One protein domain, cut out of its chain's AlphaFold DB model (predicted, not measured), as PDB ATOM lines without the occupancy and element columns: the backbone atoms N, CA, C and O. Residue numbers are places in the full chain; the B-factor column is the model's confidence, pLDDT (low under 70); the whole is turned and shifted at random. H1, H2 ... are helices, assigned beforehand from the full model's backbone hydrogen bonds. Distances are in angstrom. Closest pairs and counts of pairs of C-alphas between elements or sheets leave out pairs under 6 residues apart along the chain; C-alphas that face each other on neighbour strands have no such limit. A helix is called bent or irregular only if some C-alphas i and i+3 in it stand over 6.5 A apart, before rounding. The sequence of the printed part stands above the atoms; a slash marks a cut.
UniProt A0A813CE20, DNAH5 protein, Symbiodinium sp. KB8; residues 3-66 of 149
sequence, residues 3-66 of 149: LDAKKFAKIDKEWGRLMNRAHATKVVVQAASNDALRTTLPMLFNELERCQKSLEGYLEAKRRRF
ATOM      1  N   LEU A   3       2.100  17.930 -22.005       84.12
ATOM      2  CA  LEU A   3       3.177  17.304 -21.234       84.12
ATOM      3  C   LEU A   3       4.102  16.469 -22.127       84.12
ATOM      4  O   LEU A   3       5.319  16.633 -22.052       84.12
ATOM      5  N   ASP A   4       3.541  15.625 -22.994       86.31
ATOM      6  CA  ASP A   4       4.325  14.817 -23.936       86.31
ATOM      7  C   ASP A   4       5.045  15.695 -24.967       86.31
ATOM      8  O   ASP A   4       6.211  15.452 -25.256       86.31
ATOM      9  N   ALA A   5       4.423  16.791 -25.420       87.50
ATOM     10  CA  ALA A   5       5.083  17.771 -26.284       87.50
ATOM     11  C   ALA A   5       6.316  18.405 -25.614       87.50
ATOM     12  O   ALA A   5       7.374  18.527 -26.232       87.50
ATOM     13  N   LYS A   6       6.222  18.761 -24.324       89.81
ATOM     14  CA  LYS A   6       7.360  19.303 -23.563       89.81
ATOM     15  C   LYS A   6       8.476  18.269 -23.375       89.81
ATOM     16  O   LYS A   6       9.652  18.630 -23.442       89.81
ATOM     17  N   LYS A   7       8.128  16.996 -23.140       89.12
ATOM     18  CA  LYS A   7       9.104  15.893 -23.064       89.12
ATOM     19  C   LYS A   7       9.803  15.695 -24.406       89.12
ATOM     20  O   LYS A   7      11.030  15.701 -24.442       89.12
ATOM     21  N   PHE A   8       9.039  15.624 -25.494       91.75
ATOM     22  CA  PHE A   8       9.567  15.493 -26.848       91.75
ATOM     23  C   PHE A   8      10.513  16.642 -27.213       91.75
ATOM     24  O   PHE A   8      11.623  16.388 -27.661       91.75
ATOM     25  N   ALA A   9      10.150  17.893 -26.915       93.12
ATOM     26  CA  ALA A   9      11.021  19.045 -27.162       93.12
ATOM     27  C   ALA A   9      12.363  18.962 -26.405       93.12
ATOM     28  O   ALA A   9      13.397  19.413 -26.901       93.12
ATOM     29  N   LYS A  10      12.374  18.374 -25.201       92.25
ATOM     30  CA  LYS A  10      13.618  18.114 -24.464       92.25
ATOM     31  C   LYS A  10      14.454  17.032 -25.156       92.25
ATOM     32  O   LYS A  10      15.659  17.220 -25.288       92.25
ATOM     33  N   ILE A  11      13.824  15.937 -25.590       93.56
ATOM     34  CA  ILE A  11      14.488  14.845 -26.320       93.56
ATOM     35  C   ILE A  11      15.113  15.382 -27.611       93.56
ATOM     36  O   ILE A  11      16.302  15.173 -27.834       93.56
ATOM     37  N   ASP A  12      14.347  16.133 -28.403       93.94
ATOM     38  CA  ASP A  12      14.780  16.743 -29.664       93.94
ATOM     39  C   ASP A  12      15.994  17.666 -29.470       93.94
ATOM     40  O   ASP A  12      17.004  17.548 -30.164       93.94
ATOM     41  N   LYS A  13      15.963  18.512 -28.431       94.56
ATOM     42  CA  LYS A  13      17.087  19.394 -28.095       94.56
ATOM     43  C   LYS A  13      18.363  18.626 -27.741       94.56
ATOM     44  O   LYS A  13      19.451  19.016 -28.172       94.56
ATOM     45  N   GLU A  14      18.264  17.577 -26.924       91.81
ATOM     46  CA  GLU A  14      19.433  16.765 -26.560       91.81
ATOM     47  C   GLU A  14      19.940  15.938 -27.749       91.81
ATOM     48  O   GLU A  14      21.149  15.861 -27.973       91.81
ATOM     49  N   TRP A  15      19.032  15.401 -28.566       92.19
ATOM     50  CA  TRP A  15      19.365  14.719 -29.813       92.19
ATOM     51  C   TRP A  15      20.123  15.631 -30.781       92.19
ATOM     52  O   TRP A  15      21.198  15.265 -31.259       92.19
ATOM     53  N   GLY A  16      19.637  16.856 -31.001       92.75
ATOM     54  CA  GLY A  16      20.304  17.842 -31.850       92.75
ATOM     55  C   GLY A  16      21.714  18.188 -31.362       92.75
ATOM     56  O   GLY A  16      22.645  18.292 -32.159       92.75
ATOM     57  N   ARG A  17      21.925  18.295 -30.043       90.25
ATOM     58  CA  ARG A  17      23.269  18.497 -29.465       90.25
ATOM     59  C   ARG A  17      24.202  17.319 -29.731       90.25
ATOM     60  O   ARG A  17      25.365  17.544 -30.074       90.25
ATOM     61  N   LEU A  18      23.716  16.088 -29.566       88.88
ATOM     62  CA  LEU A  18      24.493  14.879 -29.851       88.88
ATOM     63  C   LEU A  18      24.860  14.801 -31.335       88.88
ATOM     64  O   LEU A  18      26.024  14.568 -31.656       88.88
ATOM     65  N   MET A  19      23.903  15.077 -32.222       90.12
ATOM     66  CA  MET A  19      24.119  15.064 -33.667       90.12
ATOM     67  C   MET A  19      25.100  16.140 -34.127       90.12
ATOM     68  O   MET A  19      26.001  15.843 -34.907       90.12
ATOM     69  N   ASN A  20      25.026  17.353 -33.576       90.81
ATOM     70  CA  ASN A  20      26.006  18.403 -33.866       90.81
ATOM     71  C   ASN A  20      27.425  18.012 -33.427       90.81
ATOM     72  O   ASN A  20      28.395  18.277 -34.136       90.81
ATOM     73  N   ARG A  21      27.559  17.350 -32.272       86.06
ATOM     74  CA  ARG A  21      28.855  16.857 -31.791       86.06
ATOM     75  C   ARG A  21      29.391  15.731 -32.673       86.06
ATOM     76  O   ARG A  21      30.572  15.741 -33.004       86.06
ATOM     77  N   ALA A  22      28.534  14.790 -33.069       87.38
ATOM     78  CA  ALA A  22      28.901  13.726 -33.997       87.38
ATOM     79  C   ALA A  22      29.321  14.295 -35.360       87.38
ATOM     80  O   ALA A  22      30.319  13.855 -35.917       87.38
ATOM     81  N   HIS A  23      28.623  15.318 -35.858       89.38
ATOM     82  CA  HIS A  23      28.968  15.987 -37.109       89.38
ATOM     83  C   HIS A  23      30.326  16.709 -37.043       89.38
ATOM     84  O   HIS A  23      31.102  16.646 -37.998       89.38
ATOM     85  N   ALA A  24      30.640  17.360 -35.917       89.62
ATOM     86  CA  ALA A  24      31.937  18.006 -35.709       89.62
ATOM     87  C   ALA A  24      33.101  16.993 -35.692       89.62
ATOM     88  O   ALA A  24      34.195  17.285 -36.182       89.62
ATOM     89  N   THR A  25      32.863  15.789 -35.167       85.31
ATOM     90  CA  THR A  25      33.844  14.701 -35.139       85.31
ATOM     91  C   THR A  25      33.840  13.937 -36.463       85.31
ATOM     92  O   THR A  25      33.098  12.981 -36.660       85.31
ATOM     93  N   LYS A  26      34.734  14.320 -37.379       85.44
ATOM     94  CA  LYS A  26      34.827  13.745 -38.739       85.44
ATOM     95  C   LYS A  26      35.189  12.252 -38.792       85.44
ATOM     96  O   LYS A  26      35.066  11.636 -39.847       85.44
ATOM     97  N   VAL A  27      35.659  11.672 -37.685       90.38
ATOM     98  CA  VAL A  27      36.051  10.260 -37.593       90.38
ATOM     99  C   VAL A  27      34.974   9.473 -36.849       90.38
ATOM    100  O   VAL A  27      34.805   9.626 -35.641       90.38
ATOM    101  N   VAL A  28      34.290   8.575 -37.564       87.38
ATOM    102  CA  VAL A  28      33.152   7.791 -37.044       87.38
ATOM    103  C   VAL A  28      33.514   6.995 -35.790       87.38
ATOM    104  O   VAL A  28      32.747   6.993 -34.835       87.38
ATOM    105  N   VAL A  29      34.695   6.369 -35.753       88.94
ATOM    106  CA  VAL A  29      35.145   5.593 -34.584       88.94
ATOM    107  C   VAL A  29      35.238   6.484 -33.342       88.94
ATOM    108  O   VAL A  29      34.724   6.124 -32.293       88.94
ATOM    109  N   GLN A  30      35.802   7.688 -33.468       84.94
ATOM    110  CA  GLN A  30      35.914   8.633 -32.351       84.94
ATOM    111  C   GLN A  30      34.548   9.180 -31.918       84.94
ATOM    112  O   GLN A  30      34.311   9.373 -30.728       84.94
ATOM    113  N   ALA A  31      33.637   9.410 -32.867       85.31
ATOM    114  CA  ALA A  31      32.272   9.834 -32.564       85.31
ATOM    115  C   ALA A  31      31.484   8.734 -31.826       85.31
ATOM    116  O   ALA A  31      30.762   9.028 -30.873       85.31
ATOM    117  N   ALA A  32      31.653   7.472 -32.238       83.69
ATOM    118  CA  ALA A  32      30.973   6.311 -31.669       83.69
ATOM    119  C   ALA A  32      31.547   5.874 -30.310       83.69
ATOM    120  O   ALA A  32      30.794   5.426 -29.450       83.69
ATOM    121  N   SER A  33      32.851   6.052 -30.078       84.06
ATOM    122  CA  SER A  33      33.515   5.754 -28.796       84.06
ATOM    123  C   SER A  33      33.216   6.771 -27.684       84.06
ATOM    124  O   SER A  33      33.854   6.747 -26.638       84.06
ATOM    125  N   ASN A  34      32.263   7.681 -27.887       79.94
ATOM    126  CA  ASN A  34      31.890   8.672 -26.892       79.94
ATOM    127  C   ASN A  34      31.013   8.053 -25.785       79.94
ATOM    128  O   ASN A  34      29.849   7.719 -26.017       79.94
ATOM    129  N   ASP A  35      31.530   7.974 -24.558       79.62
ATOM    130  CA  ASP A  35      30.799   7.428 -23.404       79.62
ATOM    131  C   ASP A  35      29.493   8.178 -23.086       79.62
ATOM    132  O   ASP A  35      28.514   7.582 -22.621       79.62
ATOM    133  N   ALA A  36      29.425   9.478 -23.398       78.38
ATOM    134  CA  ALA A  36      28.194  10.253 -23.259       78.38
ATOM    135  C   ALA A  36      27.117   9.784 -24.249       78.38
ATOM    136  O   ALA A  36      25.933   9.807 -23.919       78.38
ATOM    137  N   LEU A  37      27.506   9.327 -25.444       83.12
ATOM    138  CA  LEU A  37      26.580   8.754 -26.420       83.12
ATOM    139  C   LEU A  37      26.045   7.410 -25.915       83.12
ATOM    140  O   LEU A  37      24.838   7.187 -25.928       83.12
ATOM    141  N   ARG A  38      26.930   6.553 -25.388       83.00
ATOM    142  CA  ARG A  38      26.574   5.224 -24.861       83.00
ATOM    143  C   ARG A  38      25.563   5.280 -23.714       83.00
ATOM    144  O   ARG A  38      24.731   4.389 -23.592       83.00
ATOM    145  N   THR A  39      25.626   6.316 -22.884       85.81
ATOM    146  CA  THR A  39      24.725   6.500 -21.735       85.81
ATOM    147  C   THR A  39      23.465   7.290 -22.086       85.81
ATOM    148  O   THR A  39      22.370   6.930 -21.657       85.81
ATOM    149  N   THR A  40      23.592   8.346 -22.891       87.88
ATOM    150  CA  THR A  40      22.470   9.247 -23.199       87.88
ATOM    151  C   THR A  40      21.539   8.663 -24.257       87.88
ATOM    152  O   THR A  40      20.326   8.827 -24.156       87.88
ATOM    153  N   LEU A  41      22.070   7.956 -25.260       89.38
ATOM    154  CA  LEU A  41      21.270   7.462 -26.382       89.38
ATOM    155  C   LEU A  41      20.185   6.451 -25.958       89.38
ATOM    156  O   LEU A  41      19.033   6.661 -26.340       89.38
ATOM    157  N   PRO A  42      20.468   5.428 -25.121       91.81
ATOM    158  CA  PRO A  42      19.424   4.520 -24.638       91.81
ATOM    159  C   PRO A  42      18.372   5.234 -23.782       91.81
ATOM    160  O   PRO A  42      17.189   4.913 -23.850       91.81
ATOM    161  N   MET A  43      18.785   6.233 -22.992       91.56
ATOM    162  CA  MET A  43      17.858   7.037 -22.194       91.56
ATOM    163  C   MET A  43      16.905   7.842 -23.088       91.56
ATOM    164  O   MET A  43      15.698   7.827 -22.858       91.56
ATOM    165  N   LEU A  44      17.433   8.519 -24.115       92.38
ATOM    166  CA  LEU A  44      16.624   9.272 -25.077       92.38
ATOM    167  C   LEU A  44      15.671   8.357 -25.847       92.38
ATOM    168  O   LEU A  44      14.512   8.719 -26.028       92.38
ATOM    169  N   PHE A  45      16.139   7.174 -26.248       92.50
ATOM    170  CA  PHE A  45      15.317   6.174 -26.922       92.50
ATOM    171  C   PHE A  45      14.137   5.722 -26.050       92.50
ATOM    172  O   PHE A  45      12.993   5.802 -26.487       92.50
ATOM    173  N   ASN A  46      14.382   5.363 -24.787       93.56
ATOM    174  CA  ASN A  46      13.321   4.951 -23.861       93.56
ATOM    175  C   ASN A  46      12.285   6.064 -23.614       93.56
ATOM    176  O   ASN A  46      11.086   5.803 -23.510       93.56
ATOM    177  N   GLU A  47      12.723   7.321 -23.500       92.06
ATOM    178  CA  GLU A  47      11.803   8.455 -23.354       92.06
ATOM    179  C   GLU A  47      11.019   8.734 -24.647       92.06
ATOM    180  O   GLU A  47       9.843   9.107 -24.586       92.06
ATOM    181  N   LEU A  48      11.629   8.507 -25.814       93.00
ATOM    182  CA  LEU A  48      10.962   8.619 -27.107       93.00
ATOM    183  C   LEU A  48       9.892   7.533 -27.279       93.00
ATOM    184  O   LEU A  48       8.769   7.864 -27.653       93.00
ATOM    185  N   GLU A  49      10.188   6.279 -26.930       93.94
ATOM    186  CA  GLU A  49       9.208   5.182 -26.947       93.94
ATOM    187  C   GLU A  49       7.996   5.488 -26.061       93.94
ATOM    188  O   GLU A  49       6.851   5.253 -26.450       93.94
ATOM    189  N   ARG A  50       8.219   6.077 -24.879       91.94
ATOM    190  CA  ARG A  50       7.125   6.524 -24.002       91.94
ATOM    191  C   ARG A  50       6.257   7.583 -24.678       91.94
ATOM    192  O   ARG A  50       5.033   7.493 -24.605       91.94
ATOM    193  N   CYS A  51       6.871   8.561 -25.345       92.62
ATOM    194  CA  CYS A  51       6.138   9.583 -26.093       92.62
ATOM    195  C   CYS A  51       5.341   8.965 -27.251       92.62
ATOM    196  O   CYS A  51       4.175   9.313 -27.442       92.62
ATOM    197  N   GLN A  52       5.938   8.019 -27.981       91.00
ATOM    198  CA  GLN A  52       5.276   7.303 -29.068       91.00
ATOM    199  C   GLN A  52       4.065   6.512 -28.559       91.00
ATOM    200  O   GLN A  52       2.978   6.639 -29.116       91.00
ATOM    201  N   LYS A  53       4.207   5.781 -27.451       92.88
ATOM    202  CA  LYS A  53       3.105   5.020 -26.849       92.88
ATOM    203  C   LYS A  53       1.956   5.919 -26.387       92.88
ATOM    204  O   LYS A  53       0.790   5.578 -26.586       92.88
ATOM    205  N   SER A  54       2.262   7.077 -25.795       92.62
ATOM    206  CA  SER A  54       1.236   8.071 -25.450       92.62
ATOM    207  C   SER A  54       0.493   8.563 -26.696       92.62
ATOM    208  O   SER A  54      -0.733   8.678 -26.674       92.62
ATOM    209  N   LEU A  55       1.219   8.849 -27.783       92.38
ATOM    210  CA  LEU A  55       0.638   9.301 -29.049       92.38
ATOM    211  C   LEU A  55      -0.261   8.228 -29.676       92.38
ATOM    212  O   LEU A  55      -1.372   8.538 -30.099       92.38
ATOM    213  N   GLU A  56       0.185   6.975 -29.692       92.75
ATOM    214  CA  GLU A  56      -0.609   5.835 -30.158       92.75
ATOM    215  C   GLU A  56      -1.899   5.688 -29.346       92.75
ATOM    216  O   GLU A  56      -2.975   5.579 -29.930       92.75
ATOM    217  N   GLY A  57      -1.820   5.777 -28.014       94.50
ATOM    218  CA  GLY A  57      -2.999   5.741 -27.144       94.50
ATOM    219  C   GLY A  57      -3.982   6.887 -27.406       94.50
ATOM    220  O   GLY A  57      -5.194   6.676 -27.410       94.50
ATOM    221  N   TYR A  58      -3.474   8.093 -27.676       92.88
ATOM    222  CA  TYR A  58      -4.308   9.234 -28.060       92.88
ATOM    223  C   TYR A  58      -5.008   9.016 -29.407       92.88
ATOM    224  O   TYR A  58      -6.216   9.232 -29.508       92.88
ATOM    225  N   LEU A  59      -4.280   8.560 -30.430       94.81
ATOM    226  CA  LEU A  59      -4.853   8.277 -31.749       94.81
ATOM    227  C   LEU A  59      -5.891   7.155 -31.690       94.81
ATOM    228  O   LEU A  59      -6.941   7.254 -32.316       94.81
ATOM    229  N   GLU A  60      -5.631   6.119 -30.900       95.19
ATOM    230  CA  GLU A  60      -6.563   5.019 -30.666       95.19
ATOM    231  C   GLU A  60      -7.860   5.498 -29.996       95.19
ATOM    232  O   GLU A  60      -8.952   5.128 -30.420       95.19
ATOM    233  N   ALA A  61      -7.775   6.392 -29.004       94.00
ATOM    234  CA  ALA A  61      -8.963   6.995 -28.399       94.00
ATOM    235  C   ALA A  61      -9.798   7.781 -29.429       94.00
ATOM    236  O   ALA A  61     -11.024   7.670 -29.444       94.00
ATOM    237  N   LYS A  62      -9.138   8.518 -30.336       94.06
ATOM    238  CA  LYS A  62      -9.807   9.228 -31.439       94.06
ATOM    239  C   LYS A  62     -10.455   8.263 -32.436       94.06
ATOM    240  O   LYS A  62     -11.595   8.483 -32.832       94.06
ATOM    241  N   ARG A  63      -9.785   7.160 -32.787       95.62
ATOM    242  CA  ARG A  63     -10.339   6.109 -33.661       95.62
ATOM    243  C   ARG A  63     -11.552   5.407 -33.065       95.62
ATOM    244  O   ARG A  63     -12.500   5.116 -33.782       95.62
ATOM    245  N   ARG A  64     -11.557   5.165 -31.754       94.44
ATOM    246  CA  ARG A  64     -12.721   4.584 -31.067       94.44
ATOM    247  C   ARG A  64     -13.937   5.497 -31.100       94.44
ATOM    248  O   ARG A  64     -15.052   4.995 -31.165       94.44
ATOM    249  N   ARG A  65     -13.726   6.815 -31.047       93.06
ATOM    250  CA  ARG A  65     -14.814   7.793 -31.119       93.06
ATOM    251  C   ARG A  65     -15.403   7.892 -32.526       93.06
ATOM    252  O   ARG A  65     -16.618   7.977 -32.646       93.06
ATOM    253  N   PHE A  66     -14.565   7.810 -33.560       94.00
ATOM    254  CA  PHE A  66     -14.995   7.810 -34.958       94.00
ATOM    255  C   PHE A  66     -14.302   6.686 -35.756       94.00
ATOM    256  O   PHE A  66     -13.179   6.867 -36.244       94.00
TER     257      PHE A  66
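What this domain is: This is residues 3 to 66 of the 149 residues of the protein "DNAH5 protein" of Symbiodinium sp. KB8 (UniProt A0A813CE20). Two long helices, H1 and H3, cross each other at a slant and run opposite ways, and the short helix H2 sits in the turn where the chain folds back between them. H3 is the longer of the two, and its far part, residues 56 to 65, sticks out as a free arm that makes much of the length. The printed part has 64 residues with three named helices, in the order H1, H2, H3, and no named strand; the class is all helix. The whole is only just loose, close to extended, with a radius of gyration of the C-alphas of 15.8 A, and the C-alphas span 51 by 17 by 15 A.

Where its parts are: H1 is residues 3 to 24, with C-alpha 3 at (3.177, 17.304, -21.234) and C-alpha 24 at (31.937, 18.006, -35.709); it measures 32.2 A from first to last C-alpha. After a tight link of 3 residues comes H2, residues 28 to 32, 6.0 A from first to last C-alpha. A second tight link, of 2 residues, leads to H3, residues 35 to 65, which measures 46.3 A from first to last C-alpha and ends with C-alpha 65 at (-14.814, 7.793, -31.119). H3 is neither bent nor irregular, but only just: C-alphas 39 and 42 are 6.4 A apart.

How they stand to each other: H1 touches H3, with 11 pairs of C-alphas within 8 A. The closest C-alphas of the two are those of Asp 4 and Cys 51, 5.9 A apart. They run opposite ways at a steep tilt of 36 degrees, only just past shallow, and their centres are 13.8 A apart. H1 and H2 only just touch, and only at the corner by their link, with 3 pairs of C-alphas within 8 A. H1 touches H2 with residues 21 to 22 alone, and the closest C-alphas of the two are those of Ala 22 and Ala 31, 5.3 A apart. H2 and H3 meet only through their link. In H1 and H2 every O i to N i+4 pair is within hydrogen-bond range; in H3 25 of 27 are.

The domain as a whole: The two C-alphas farthest apart are those of Val 27 and Arg 65, at 51.3 A, while the first and last printed C-alphas, of Leu 3 and Phe 66, are 24.7 A apart. Residues 24 to 29 stand free, and so do residues 56 to 66, of which 56 to 65 belong to H3. Without these stretches the body has 47 residues and spans 35 by 16 by 11 A. The printed part has no cut, and neither link is long. The mean pLDDT of the printed part is 90.0, and no printed residue is under 70.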